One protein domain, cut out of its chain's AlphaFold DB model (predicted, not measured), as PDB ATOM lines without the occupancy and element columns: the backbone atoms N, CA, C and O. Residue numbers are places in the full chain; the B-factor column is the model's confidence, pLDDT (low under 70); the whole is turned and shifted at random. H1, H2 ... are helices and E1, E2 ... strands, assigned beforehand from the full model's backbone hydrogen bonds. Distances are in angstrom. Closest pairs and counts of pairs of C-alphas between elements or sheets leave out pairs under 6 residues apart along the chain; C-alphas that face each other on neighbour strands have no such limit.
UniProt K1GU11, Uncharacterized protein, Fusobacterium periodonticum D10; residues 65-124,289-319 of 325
ATOM      1  N   VAL A  65     133.060 178.676 199.993       93.81
ATOM      2  CA  VAL A  65     132.594 179.674 200.964       93.81
ATOM      3  C   VAL A  65     131.306 179.177 201.611       93.81
ATOM      4  O   VAL A  65     130.349 178.845 200.916       93.81
ATOM      5  N   THR A  66     131.265 179.163 202.940       92.25
ATOM      6  CA  THR A  66     130.049 178.864 203.707       92.25
ATOM      7  C   THR A  66     129.412 180.166 204.167       92.25
ATOM      8  O   THR A  66     130.092 180.999 204.761       92.25
ATOM      9  N   ILE A  67     128.115 180.342 203.915       93.00
ATOM     10  CA  ILE A  67     127.333 181.483 204.401       93.00
ATOM     11  C   ILE A  67     126.192 180.937 205.255       93.00
ATOM     12  O   ILE A  67     125.419 180.098 204.801       93.00
ATOM     13  N   SER A  68     126.076 181.421 206.485       93.31
ATOM     14  CA  SER A  68     124.995 181.077 207.405       93.31
ATOM     15  C   SER A  68     124.334 182.342 207.931       93.31
ATOM     16  O   SER A  68     125.027 183.291 208.293       93.31
ATOM     17  N   SER A  69     123.008 182.333 208.015       91.69
ATOM     18  CA  SER A  69     122.210 183.403 208.606       91.69
ATOM     19  C   SER A  69     121.305 182.803 209.674       91.69
ATOM     20  O   SER A  69     120.605 181.825 209.417       91.69
ATOM     21  N   SER A  70     121.343 183.358 210.876       89.81
ATOM     22  CA  SER A  70     120.521 182.929 212.003       89.81
ATOM     23  C   SER A  70     119.784 184.121 212.583       89.81
ATOM     24  O   SER A  70     120.387 185.151 212.886       89.81
ATOM     25  N   TYR A  71     118.481 183.957 212.772       88.88
ATOM     26  CA  TYR A  71     117.622 184.917 213.442       88.88
ATOM     27  C   TYR A  71     117.116 184.285 214.733       88.88
ATOM     28  O   TYR A  71     116.482 183.232 214.689       88.88
ATOM     29  N   ASN A  72     117.398 184.915 215.871       84.38
ATOM     30  CA  ASN A  72     116.947 184.436 217.171       84.38
ATOM     31  C   ASN A  72     116.101 185.504 217.859       84.38
ATOM     32  O   ASN A  72     116.420 186.693 217.817       84.38
ATOM     33  N   ILE A  73     115.041 185.056 218.528       81.19
ATOM     34  CA  ILE A  73     114.230 185.872 219.428       81.19
ATOM     35  C   ILE A  73     114.436 185.319 220.832       81.19
ATOM     36  O   ILE A  73     114.126 184.156 221.087       81.19
ATOM     37  N   THR A  74     114.945 186.143 221.739       77.25
ATOM     38  CA  THR A  74     115.133 185.761 223.142       77.25
ATOM     39  C   THR A  74     114.139 186.520 224.011       77.25
ATOM     40  O   THR A  74     114.105 187.748 223.997       77.25
ATOM     41  N   GLU A  75     113.306 185.797 224.760       72.38
ATOM     42  CA  GLU A  75     112.434 186.390 225.777       72.38
ATOM     43  C   GLU A  75     113.259 186.663 227.038       72.38
ATOM     44  O   GLU A  75     113.823 185.751 227.639       72.38
ATOM     45  N   ASN A  76     113.339 187.930 227.435       65.56
ATOM     46  CA  ASN A  76     113.960 188.333 228.689       65.56
ATOM     47  C   ASN A  76     112.854 188.490 229.738       65.56
ATOM     48  O   ASN A  76     112.181 189.522 229.778       65.56
ATOM     49  N   ASN A  77     112.653 187.457 230.560       62.56
ATOM     50  CA  ASN A  77     111.672 187.473 231.643       62.56
ATOM     51  C   ASN A  77     112.354 187.857 232.966       62.56
ATOM     52  O   ASN A  77     113.177 187.108 233.486       62.56
ATOM     53  N   PHE A  78     112.019 189.033 233.495       64.81
ATOM     54  CA  PHE A  78     112.353 189.441 234.860       64.81
ATOM     55  C   PHE A  78     111.035 189.569 235.625       64.81
ATOM     56  O   PHE A  78     110.120 190.192 235.092       64.81
ATOM     57  N   GLU A  79     110.956 189.015 236.841       57.41
ATOM     58  CA  GLU A  79     109.701 188.798 237.595       57.41
ATOM     59  C   GLU A  79     108.800 190.042 237.758       57.41
ATOM     60  O   GLU A  79     107.591 189.881 237.873       57.41
ATOM     61  N   ASP A  80     109.342 191.262 237.637       64.94
ATOM     62  CA  ASP A  80     108.607 192.531 237.798       64.94
ATOM     63  C   ASP A  80     108.607 193.445 236.549       64.94
ATOM     64  O   ASP A  80     108.461 194.667 236.660       64.94
ATOM     65  N   ARG A  81     108.837 192.914 235.338       62.28
ATOM     66  CA  ARG A  81     108.840 193.722 234.099       62.28
ATOM     67  C   ARG A  81     108.012 193.091 232.986       62.28
ATOM     68  O   ARG A  81     107.993 191.875 232.832       62.28
ATOM     69  N   ASP A  82     107.393 193.940 232.161       62.88
ATOM     70  CA  ASP A  82     106.742 193.504 230.923       62.88
ATOM     71  C   ASP A  82     107.696 192.642 230.093       62.88
ATOM     72  O   ASP A  82     108.885 192.961 229.958       62.88
ATOM     73  N   ARG A  83     107.161 191.564 229.513       63.84
ATOM     74  CA  ARG A  83     107.913 190.665 228.636       63.84
ATOM     75  C   ARG A  83     108.521 191.471 227.499       63.84
ATOM     76  O   ARG A  83     107.808 192.094 226.712       63.84
ATOM     77  N   LYS A  84     109.846 191.436 227.393       64.75
ATOM     78  CA  LYS A  84     110.564 192.062 226.284       64.75
ATOM     79  C   LYS A  84     111.293 190.998 225.484       64.75
ATOM     80  O   LYS A  84     112.029 190.186 226.044       64.75
ATOM     81  N   TYR A  85     111.109 191.056 224.175       68.69
ATOM     82  CA  TYR A  85     111.754 190.169 223.221       68.69
ATOM     83  C   TYR A  85     112.948 190.879 222.602       68.69
ATOM     84  O   TYR A  85     112.800 191.995 222.113       68.69
ATOM     85  N   ASP A  86     114.104 190.225 222.618       72.06
ATOM     86  CA  ASP A  86     115.308 190.709 221.953       72.06
ATOM     87  C   ASP A  86     115.503 189.957 220.654       72.06
ATOM     88  O   ASP A  86     115.687 188.738 220.645       72.06
ATOM     89  N   LYS A  87     115.442 190.697 219.548       80.69
ATOM     90  CA  LYS A  87     115.733 190.161 218.225       80.69
ATOM     91  C   LYS A  87     117.226 190.269 217.964       80.69
ATOM     92  O   LYS A  87     117.822 191.342 218.074       80.69
ATOM     93  N   THR A  88     117.822 189.151 217.581       81.94
ATOM     94  CA  THR A  88     119.208 189.088 217.127       81.94
ATOM     95  C   THR A  88     119.262 188.471 215.742       81.94
ATOM     96  O   THR A  88     118.529 187.533 215.426       81.94
ATOM     97  N   PHE A  89     120.116 189.026 214.896       85.69
ATOM     98  CA  PHE A  89     120.333 188.552 213.541       85.69
ATOM     99  C   PHE A  89     121.833 188.450 213.302       85.69
ATOM    100  O   PHE A  89     122.547 189.447 213.360       85.69
ATOM    101  N   GLN A  90     122.307 187.234 213.062       88.25
ATOM    102  CA  GLN A  90     123.718 186.911 212.900       88.25
ATOM    103  C   GLN A  90     123.931 186.306 211.517       88.25
ATOM    104  O   GLN A  90     123.357 185.275 211.187       88.25
ATOM    105  N   ASN A  91     124.775 186.944 210.715       91.38
ATOM    106  CA  ASN A  91     125.255 186.399 209.452       91.38
ATOM    107  C   ASN A  91     126.729 186.093 209.604       91.38
ATOM    108  O   ASN A  91     127.471 186.918 210.127       91.38
ATOM    109  N   LYS A  92     127.153 184.936 209.118       93.31
ATOM    110  CA  LYS A  92     128.547 184.520 209.089       93.31
ATOM    111  C   LYS A  92     128.874 184.031 207.692       93.31
ATOM    112  O   LYS A  92     128.170 183.177 207.163       93.31
ATOM    113  N   ALA A  93     129.936 184.568 207.113       95.00
ATOM    114  CA  ALA A  93     130.577 184.036 205.923       95.00
ATOM    115  C   ALA A  93     131.957 183.499 206.319       95.00
ATOM    116  O   ALA A  93     132.692 184.173 207.038       95.00
ATOM    117  N   SER A  94     132.322 182.301 205.872       93.62
ATOM    118  CA  SER A  94     133.627 181.699 206.157       93.62
ATOM    119  C   SER A  94     134.246 181.041 204.931       93.62
ATOM    120  O   SER A  94     133.552 180.397 204.147       93.62
ATOM    121  N   TYR A  95     135.562 181.183 204.802       94.56
ATOM    122  CA  TYR A  95     136.397 180.533 203.797       94.56
ATOM    123  C   TYR A  95     137.629 179.951 204.490       94.56
ATOM    124  O   TYR A  95     138.515 180.685 204.934       94.56
ATOM    125  N   GLY A  96     137.675 178.627 204.631       91.81
ATOM    126  CA  GLY A  96     138.671 177.975 205.472       91.81
ATOM    127  C   GLY A  96     138.687 178.527 206.900       91.81
ATOM    128  O   GLY A  96     137.623 178.670 207.505       91.81
ATOM    129  N   PRO A  97     139.868 178.854 207.457       92.62
ATOM    130  CA  PRO A  97     139.957 179.427 208.795       92.62
ATOM    131  C   PRO A  97     139.476 180.882 208.862       92.62
ATOM    132  O   PRO A  97     139.314 181.406 209.958       92.62
ATOM    133  N   PHE A  98     139.273 181.563 207.730       95.12
ATOM    134  CA  PHE A  98     138.870 182.967 207.702       95.12
ATOM    135  C   PHE A  98     137.356 183.099 207.845       95.12
ATOM    136  O   PHE A  98     136.598 182.358 207.214       95.12
ATOM    137  N   PHE A  99     136.900 184.078 208.619       94.19
ATOM    138  CA  PHE A  99     135.479 184.380 208.756       94.19
ATOM    139  C   PHE A  99     135.204 185.879 208.825       94.19
ATOM    140  O   PHE A  99     136.052 186.671 209.234       94.19
ATOM    141  N   VAL A 100     133.976 186.241 208.460       93.38
ATOM    142  CA  VAL A 100     133.369 187.555 208.661       93.38
ATOM    143  C   VAL A 100     131.976 187.338 209.243       93.38
ATOM    144  O   VAL A 100     131.192 186.567 208.694       93.38
ATOM    145  N   ASN A 101     131.659 188.025 210.333       91.69
ATOM    146  CA  ASN A 101     130.351 188.035 210.962       91.69
ATOM    147  C   ASN A 101     129.735 189.433 210.893       91.69
ATOM    148  O   ASN A 101     130.405 190.435 211.122       91.69
ATOM    149  N   TYR A 102     128.431 189.490 210.665       89.12
ATOM    150  CA  TYR A 102     127.610 190.666 210.913       89.12
ATOM    151  C   TYR A 102     126.548 190.304 211.941       89.12
ATOM    152  O   TYR A 102     125.721 189.425 211.695       89.12
ATOM    153  N   ASN A 103     126.572 190.989 213.079       85.75
ATOM    154  CA  ASN A 103     125.657 190.769 214.186       85.75
ATOM    155  C   ASN A 103     124.835 192.031 214.425       85.75
ATOM    156  O   ASN A 103     125.364 193.084 214.783       85.75
ATOM    157  N   PHE A 104     123.527 191.911 214.248       82.62
ATOM    158  CA  PHE A 104     122.545 192.889 214.681       82.62
ATOM    159  C   PHE A 104     121.933 192.411 215.995       82.62
ATOM    160  O   PHE A 104     121.459 191.278 216.098       82.62
ATOM    161  N   VAL A 105     121.923 193.290 216.988       74.19
ATOM    162  CA  VAL A 105     121.251 193.078 218.266       74.19
ATOM    163  C   VAL A 105     120.323 194.270 218.455       74.19
ATOM    164  O   VAL A 105     120.711 195.404 218.217       74.19
ATOM    165  N   GLU A 106     119.067 194.042 218.823       69.81
ATOM    166  CA  GLU A 106     118.110 195.150 218.959       69.81
ATOM    167  C   GLU A 106     118.454 196.078 220.141       69.81
ATOM    168  O   GLU A 106     118.267 197.293 220.060       69.81
ATOM    169  N   ARG A 107     118.997 195.514 221.231       65.88
ATOM    170  CA  ARG A 107     119.397 196.256 222.441       65.88
ATOM    171  C   ARG A 107     120.854 196.714 222.461       65.88
ATOM    172  O   ARG A 107     121.134 197.761 223.041       65.88
ATOM    173  N   ASP A 108     121.754 195.956 221.842       62.94
ATOM    174  CA  ASP A 108     123.177 196.285 221.751       62.94
ATOM    175  C   ASP A 108     123.512 196.820 220.361       62.94
ATOM    176  O   ASP A 108     122.882 196.477 219.372       62.94
ATOM    177  N   ARG A 109     124.520 197.684 220.251       70.81
ATOM    178  CA  ARG A 109     124.950 198.201 218.945       70.81
ATOM    179  C   ARG A 109     125.336 197.053 218.008       70.81
ATOM    180  O   ARG A 109     126.113 196.183 218.403       70.81
ATOM    181  N   SER A 110     124.861 197.099 216.764       80.12
ATOM    182  CA  SER A 110     125.301 196.173 215.719       80.12
ATOM    183  C   SER A 110     126.815 196.229 215.549       80.12
ATOM    184  O   SER A 110     127.426 197.293 215.682       80.12
ATOM    185  N   TYR A 111     127.421 195.103 215.205       83.50
ATOM    186  CA  TYR A 111     128.852 195.030 214.963       83.50
ATOM    187  C   TYR A 111     129.174 194.087 213.812       83.50
ATOM    188  O   TYR A 111     128.453 193.130 213.527       83.50
ATOM    189  N   VAL A 112     130.287 194.386 213.155       87.94
ATOM    190  CA  VAL A 112     130.935 193.497 212.200       87.94
ATOM    191  C   VAL A 112     132.160 192.929 212.895       87.94
ATOM    192  O   VAL A 112     132.877 193.655 213.582       87.94
ATOM    193  N   SER A 113     132.415 191.640 212.726       89.69
ATOM    194  CA  SER A 113     133.687 191.061 213.128       89.69
ATOM    195  C   SER A 113     134.301 190.243 212.015       89.69
ATOM    196  O   SER A 113     133.605 189.725 211.152       89.69
ATOM    197  N   TYR A 114     135.619 190.156 211.986       92.38
ATOM    198  CA  TYR A 114     136.323 189.312 211.034       92.38
ATOM    199  C   TYR A 114     137.605 188.805 211.652       92.38
ATOM    200  O   TYR A 114     138.201 189.447 212.515       92.38
ATOM    201  N   GLY A 115     138.025 187.628 211.225       93.88
ATOM    202  CA  GLY A 115     139.100 186.954 211.911       93.88
ATOM    203  C   GLY A 115     139.524 185.659 211.265       93.88
ATOM    204  O   GLY A 115     139.060 185.276 210.188       93.88
ATOM    205  N   VAL A 116     140.430 184.998 211.968       93.38
ATOM    206  CA  VAL A 116     140.888 183.646 211.681       93.38
ATOM    207  C   VAL A 116     140.618 182.770 212.890       93.38
ATOM    208  O   VAL A 116     140.939 183.157 214.008       93.38
ATOM    209  N   GLU A 117     140.049 181.592 212.680       92.19
ATOM    210  CA  GLU A 117     139.885 180.552 213.693       92.19
ATOM    211  C   GLU A 117     140.389 179.232 213.110       92.19
ATOM    212  O   GLU A 117     139.990 178.825 212.019       92.19
ATOM    213  N   LYS A 118     141.293 178.553 213.821       91.62
ATOM    214  CA  LYS A 118     141.844 177.272 213.373       91.62
ATOM    215  C   LYS A 118     142.020 176.312 214.537       91.62
ATOM    216  O   LYS A 118     142.582 176.670 215.570       91.62
ATOM    217  N   ASN A 119     141.608 175.066 214.330       90.56
ATOM    218  CA  ASN A 119     141.932 173.969 215.230       90.56
ATOM    219  C   ASN A 119     143.370 173.490 214.981       90.56
ATOM    220  O   ASN A 119     143.703 173.013 213.892       90.56
ATOM    221  N   LEU A 120     144.230 173.596 215.993       87.88
ATOM    222  CA  LEU A 120     145.620 173.150 215.929       87.88
ATOM    223  C   LEU A 120     145.746 171.638 215.741       87.88
ATOM    224  O   LEU A 120     146.689 171.182 215.094       87.88
ATOM    225  N   LYS A 121     144.779 170.857 216.230       88.94
ATOM    226  CA  LYS A 121     144.723 169.408 216.000       88.94
ATOM    227  C   LYS A 121     144.743 169.072 214.507       88.94
ATOM    228  O   LYS A 121     145.457 168.160 214.089       88.94
ATOM    229  N   ASP A 122     144.037 169.849 213.693       86.56
ATOM    230  CA  ASP A 122     143.962 169.631 212.248       86.56
ATOM    231  C   ASP A 122     145.229 170.090 211.508       86.56
ATOM    232  O   ASP A 122     145.488 169.672 210.380       86.56
ATOM    233  N   VAL A 123     146.076 170.910 212.138       86.12
ATOM    234  CA  VAL A 123     147.377 171.303 211.571       86.12
ATOM    235  C   VAL A 123     148.347 170.118 211.599       86.12
ATOM    236  O   VAL A 123     148.956 169.780 210.575       86.12
ATOM    237  N   PHE A 124     148.451 169.445 212.750       86.31
ATOM    238  CA  PHE A 124     149.359 168.310 212.926       86.31
ATOM    239  C   PHE A 124     148.908 167.100 212.103       86.31
ATOM    240  O   PHE A 124     149.664 166.612 211.255       86.31
ATOM    241  N   PRO A 289     143.106 166.648 222.137       87.19
ATOM    242  CA  PRO A 289     142.038 167.611 222.384       87.19
ATOM    243  C   PRO A 289     141.910 168.585 221.210       87.19
ATOM    244  O   PRO A 289     142.908 168.913 220.566       87.19
ATOM    245  N   ASP A 290     140.699 169.081 220.943       87.56
ATOM    246  CA  ASP A 290     140.558 170.181 219.989       87.56
ATOM    247  C   ASP A 290     140.969 171.482 220.678       87.56
ATOM    248  O   ASP A 290     140.451 171.837 221.745       87.56
ATOM    249  N   LEU A 291     141.918 172.168 220.048       89.12
ATOM    250  CA  LEU A 291     142.514 173.408 220.516       89.12
ATOM    251  C   LEU A 291     142.357 174.442 219.412       89.12
ATOM    252  O   LEU A 291     143.078 174.411 218.415       89.12
ATOM    253  N   TYR A 292     141.416 175.353 219.594       90.62
ATOM    254  CA  TYR A 292     141.163 176.428 218.651       90.62
ATOM    255  C   TYR A 292     141.974 177.650 219.052       90.62
ATOM    256  O   TYR A 292     141.853 178.137 220.179       90.62
ATOM    257  N   LEU A 293     142.778 178.146 218.118       91.94
ATOM    258  CA  LEU A 293     143.335 179.489 218.181       91.94
ATOM    259  C   LEU A 293     142.487 180.382 217.292       91.94
ATOM    260  O   LEU A 293     142.299 180.067 216.113       91.94
ATOM    261  N   ALA A 294     142.001 181.486 217.849       92.19
ATOM    262  CA  ALA A 294     141.304 182.487 217.069       92.19
ATOM    263  C   ALA A 294     141.846 183.890 217.332       92.19
ATOM    264  O   ALA A 294     142.143 184.262 218.469       92.19
ATOM    265  N   TYR A 295     141.932 184.662 216.260       93.88
ATOM    266  CA  TYR A 295     142.102 186.105 216.291       93.88
ATOM    267  C   TYR A 295     140.886 186.722 215.613       93.88
ATOM    268  O   TYR A 295     140.570 186.374 214.478       93.88
ATOM    269  N   GLU A 296     140.208 187.621 216.311       92.62
ATOM    270  CA  GLU A 296     139.003 188.292 215.846       92.62
ATOM    271  C   GLU A 296     139.133 189.791 216.067       92.62
ATOM    272  O   GLU A 296     139.487 190.257 217.148       92.62
ATOM    273  N   ARG A 297     138.799 190.555 215.037       89.69
ATOM    274  CA  ARG A 297     138.687 192.000 215.101       89.69
ATOM    275  C   ARG A 297     137.222 192.386 215.083       89.69
ATOM    276  O   ARG A 297     136.491 191.936 214.204       89.69
ATOM    277  N   VAL A 298     136.808 193.219 216.035       87.94
ATOM    278  CA  VAL A 298     135.418 193.660 216.186       87.94
ATOM    279  C   VAL A 298     135.311 195.161 215.946       87.94
ATOM    280  O   VAL A 298     135.869 195.970 216.691       87.94
ATOM    281  N   ASP A 299     134.520 195.517 214.940       84.31
ATOM    282  CA  ASP A 299     134.205 196.888 214.561       84.31
ATOM    283  C   ASP A 299     132.727 197.162 214.914       84.31
ATOM    284  O   ASP A 299     131.803 196.552 214.365       84.31
ATOM    285  N   ARG A 300     132.478 198.063 215.875       77.25
ATOM    286  CA  ARG A 300     131.127 198.342 216.405       77.25
ATOM    287  C   ARG A 300     130.515 199.567 215.734       77.25
ATOM    288  O   ARG A 300     131.190 200.574 215.526       77.25
ATOM    289  N   ASN A 301     129.220 199.497 215.430       65.50
ATOM    290  CA  ASN A 301     128.494 200.602 214.816       65.50
ATOM    291  C   ASN A 301     127.998 201.580 215.894       65.50
ATOM    292  O   ASN A 301     127.254 201.201 216.800       65.50
ATOM    293  N   LEU A 302     128.372 202.854 215.813       53.94
ATOM    294  CA  LEU A 302     127.645 203.924 216.503       53.94
ATOM    295  C   LEU A 302     126.424 204.302 215.652       53.94
ATOM    296  O   LEU A 302     126.418 204.070 214.450       53.94
ATOM    297  N   ARG A 303     125.364 204.862 216.252       52.81
ATOM    298  CA  ARG A 303     124.201 205.356 215.489       52.81
ATOM    299  C   ARG A 303     124.681 206.307 214.372       52.81
ATOM    300  O   ARG A 303     125.027 207.445 214.671       52.81
ATOM    301  N   GLY A 304     124.679 205.828 213.124       51.72
ATOM    302  CA  GLY A 304     125.108 206.551 211.922       51.72
ATOM    303  C   GLY A 304     126.470 206.098 211.379       51.72
ATOM    304  O   GLY A 304     127.495 206.495 211.920       51.72
ATOM    305  N   ASP A 305     126.441 205.301 210.303       51.03
ATOM    306  CA  ASP A 305     127.421 205.021 209.226       51.03
ATOM    307  C   ASP A 305     128.948 205.072 209.484       51.03
ATOM    308  O   ASP A 305     129.732 205.099 208.535       51.03
ATOM    309  N   ARG A 306     129.424 205.065 210.734       48.62
ATOM    310  CA  ARG A 306     130.853 205.098 211.081       48.62
ATOM    311  C   ARG A 306     131.175 204.025 212.119       48.62
ATOM    312  O   ARG A 306     130.739 204.104 213.267       48.62
ATOM    313  N   TYR A 307     131.992 203.056 211.712       54.62
ATOM    314  CA  TYR A 307     132.554 202.027 212.585       54.62
ATOM    315  C   TYR A 307     133.866 202.525 213.210       54.62
ATOM    316  O   TYR A 307     134.753 202.980 212.485       54.62
ATOM    317  N   TYR A 308     134.004 202.435 214.539       53.94
ATOM    318  CA  TYR A 308     135.298 202.589 215.219       53.94
ATOM    319  C   TYR A 308     135.917 201.211 215.502       53.94
ATOM    320  O   TYR A 308     135.214 200.231 215.763       53.94
ATOM    321  N   ARG A 309     137.253 201.154 215.405       56.69
ATOM    322  CA  ARG A 309     138.083 199.984 215.717       56.69
ATOM    323  C   ARG A 309     138.191 199.860 217.230       56.69
ATOM    324  O   ARG A 309     139.063 200.491 217.820       56.69
ATOM    325  N   ASP A 310     137.316 199.071 217.835       64.56
ATOM    326  CA  ASP A 310     137.207 199.082 219.291       64.56
ATOM    327  C   ASP A 310     137.976 197.935 219.955       64.56
ATOM    328  O   ASP A 310     138.502 198.140 221.049       64.56
ATOM    329  N   GLN A 311     138.047 196.732 219.356       77.62
ATOM    330  CA  GLN A 311     138.602 195.557 220.053       77.62
ATOM    331  C   GLN A 311     139.270 194.535 219.119       77.62
ATOM    332  O   GLN A 311     138.649 194.018 218.190       77.62
ATOM    333  N   ASP A 312     140.524 194.204 219.431       85.25
ATOM    334  CA  ASP A 312     141.231 193.020 218.940       85.25
ATOM    335  C   ASP A 312     141.129 191.919 220.009       85.25
ATOM    336  O   ASP A 312     141.514 192.121 221.163       85.25
ATOM    337  N   ILE A 313     140.593 190.758 219.638       86.50
ATOM    338  CA  ILE A 313     140.343 189.626 220.531       86.50
ATOM    339  C   ILE A 313     141.232 188.464 220.102       86.50
ATOM    340  O   ILE A 313     141.121 187.945 218.993       86.50
ATOM    341  N   PHE A 314     142.082 188.007 221.015       89.06
ATOM    342  CA  PHE A 314     142.763 186.722 220.899       89.06
ATOM    343  C   PHE A 314     142.068 185.728 221.818       89.06
ATOM    344  O   PHE A 314     141.898 185.995 223.007       89.06
ATOM    345  N   SER A 315     141.661 184.583 221.278       86.56
ATOM    346  CA  SER A 315     141.017 183.540 222.069       86.56
ATOM    347  C   SER A 315     141.663 182.182 221.847       86.56
ATOM    348  O   SER A 315     142.094 181.825 220.748       86.56
ATOM    349  N   ILE A 316     141.732 181.430 222.940       87.81
ATOM    350  CA  ILE A 316     142.147 180.036 222.961       87.81
ATOM    351  C   ILE A 316     140.967 179.258 223.528       87.81
ATOM    352  O   ILE A 316     140.548 179.510 224.659       87.81
ATOM    353  N   ARG A 317     140.407 178.340 222.740       85.69
ATOM    354  CA  ARG A 317     139.254 177.530 223.151       85.69
ATOM    355  C   ARG A 317     139.611 176.052 223.129       85.69
ATOM    356  O   ARG A 317     140.130 175.543 222.140       85.69
ATOM    357  N   PHE A 318     139.258 175.366 224.208       81.81
ATOM    358  CA  PHE A 318     139.365 173.918 224.333       81.81
ATOM    359  C   PHE A 318     137.961 173.317 224.256       81.81
ATOM    360  O   PHE A 318     137.071 173.757 224.985       81.81
ATOM    361  N   SER A 319     137.736 172.343 223.369       69.31
ATOM    362  CA  SER A 319     136.416 171.691 223.236       69.31
ATOM    363  C   SER A 319     136.219 170.537 224.230       69.31
ATOM    364  O   SER A 319     135.095 170.248 224.636       69.31
TER     365      SER A 319
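Overview. This is residues 65 to 124 and 289 to 319 of the 325 residues of an uncharacterized protein of Fusobacterium periodonticum D10 (UniProt K1GU11). What does the model look like? It is a single wall of six strands, twisted and curled, its strands fanned out; the long hairpin of E1 and E2 reaches toward one end of the longest axis, and the short helix H1 sits at the opposite end. What is it made of? The printed part has 91 residues, mostly strand, in the order E1 E2 E3 E4 H1 E5 E6, and the sheet's order is E1 - E2 - E3 - E4 - E5 - E6, all antiparallel. How compact is it? It is loose, with a radius of gyration of the C-alphas of 16.2 A, and elongated, spanning 53 by 33 by 23 A.

Along the chain. Where do the first strands run? E1, residues 65 to 76, begins with C-alpha 65 at (132.594, 179.674, 200.964) and is 34.5 A long; E2, residues 84 to 95, is 36.1 A long. E3 is residues 98 to 105, 22.9 A, and E4 is residues 111 to 119, 24.8 A. What follows? H1, residues 120 to 124, is 6.8 A long and ends with C-alpha 124 at (149.359, 168.310, 212.926). E5, residues 291 to 301, is 31.1 A long, and E6, residues 307 to 318, is 31.2 A long and ends with C-alpha 318 at (139.365, 173.918, 224.333).

Arrangement. How do the first four strands pair? E1 to E4 form a meander, each strand the antiparallel neighbour of the one before, with hairpins E1 and E2, E2 and E3, E3 and E4. N 70 and O 90 are 2.8 A apart, N 93 and O 100 2.8 A, and N 101 and O 113 2.7 A, each within hydrogen-bond range. How do the last two strands join? E4 and E5 are antiparallel at 171 degrees, with N 114 and O 297 at 3.0 A; the hairpin E5 and E6 has N 296 and O 313 at 2.9 A, and E6 bends by 56 degrees at residue 310. Where is H1? It only grazes the sheet, with its residues 120 to 122; its closest C-alphas to E5 are those of Leu 120 and Leu 291, 5.5 A apart, and every O i to N i+4 pair in H1 is within hydrogen-bond range. Which strands are at the edges? E1 and E6 are the edge strands, and they are apart.

Size, cuts and confidence. How large is it? The two C-alphas farthest apart are those of Asp 80 and Phe 124, 53.5 A. Where is the cut? Residues 125 to 288 are not printed, and C-alphas 124 and 289 are 12.0 A apart across the cut. Where is confidence low? Of the printed part, residues 76 to 85, 106 to 108, 301 to 310 and 319 have a pLDDT under 70; of the links that are printed whole, no link is long.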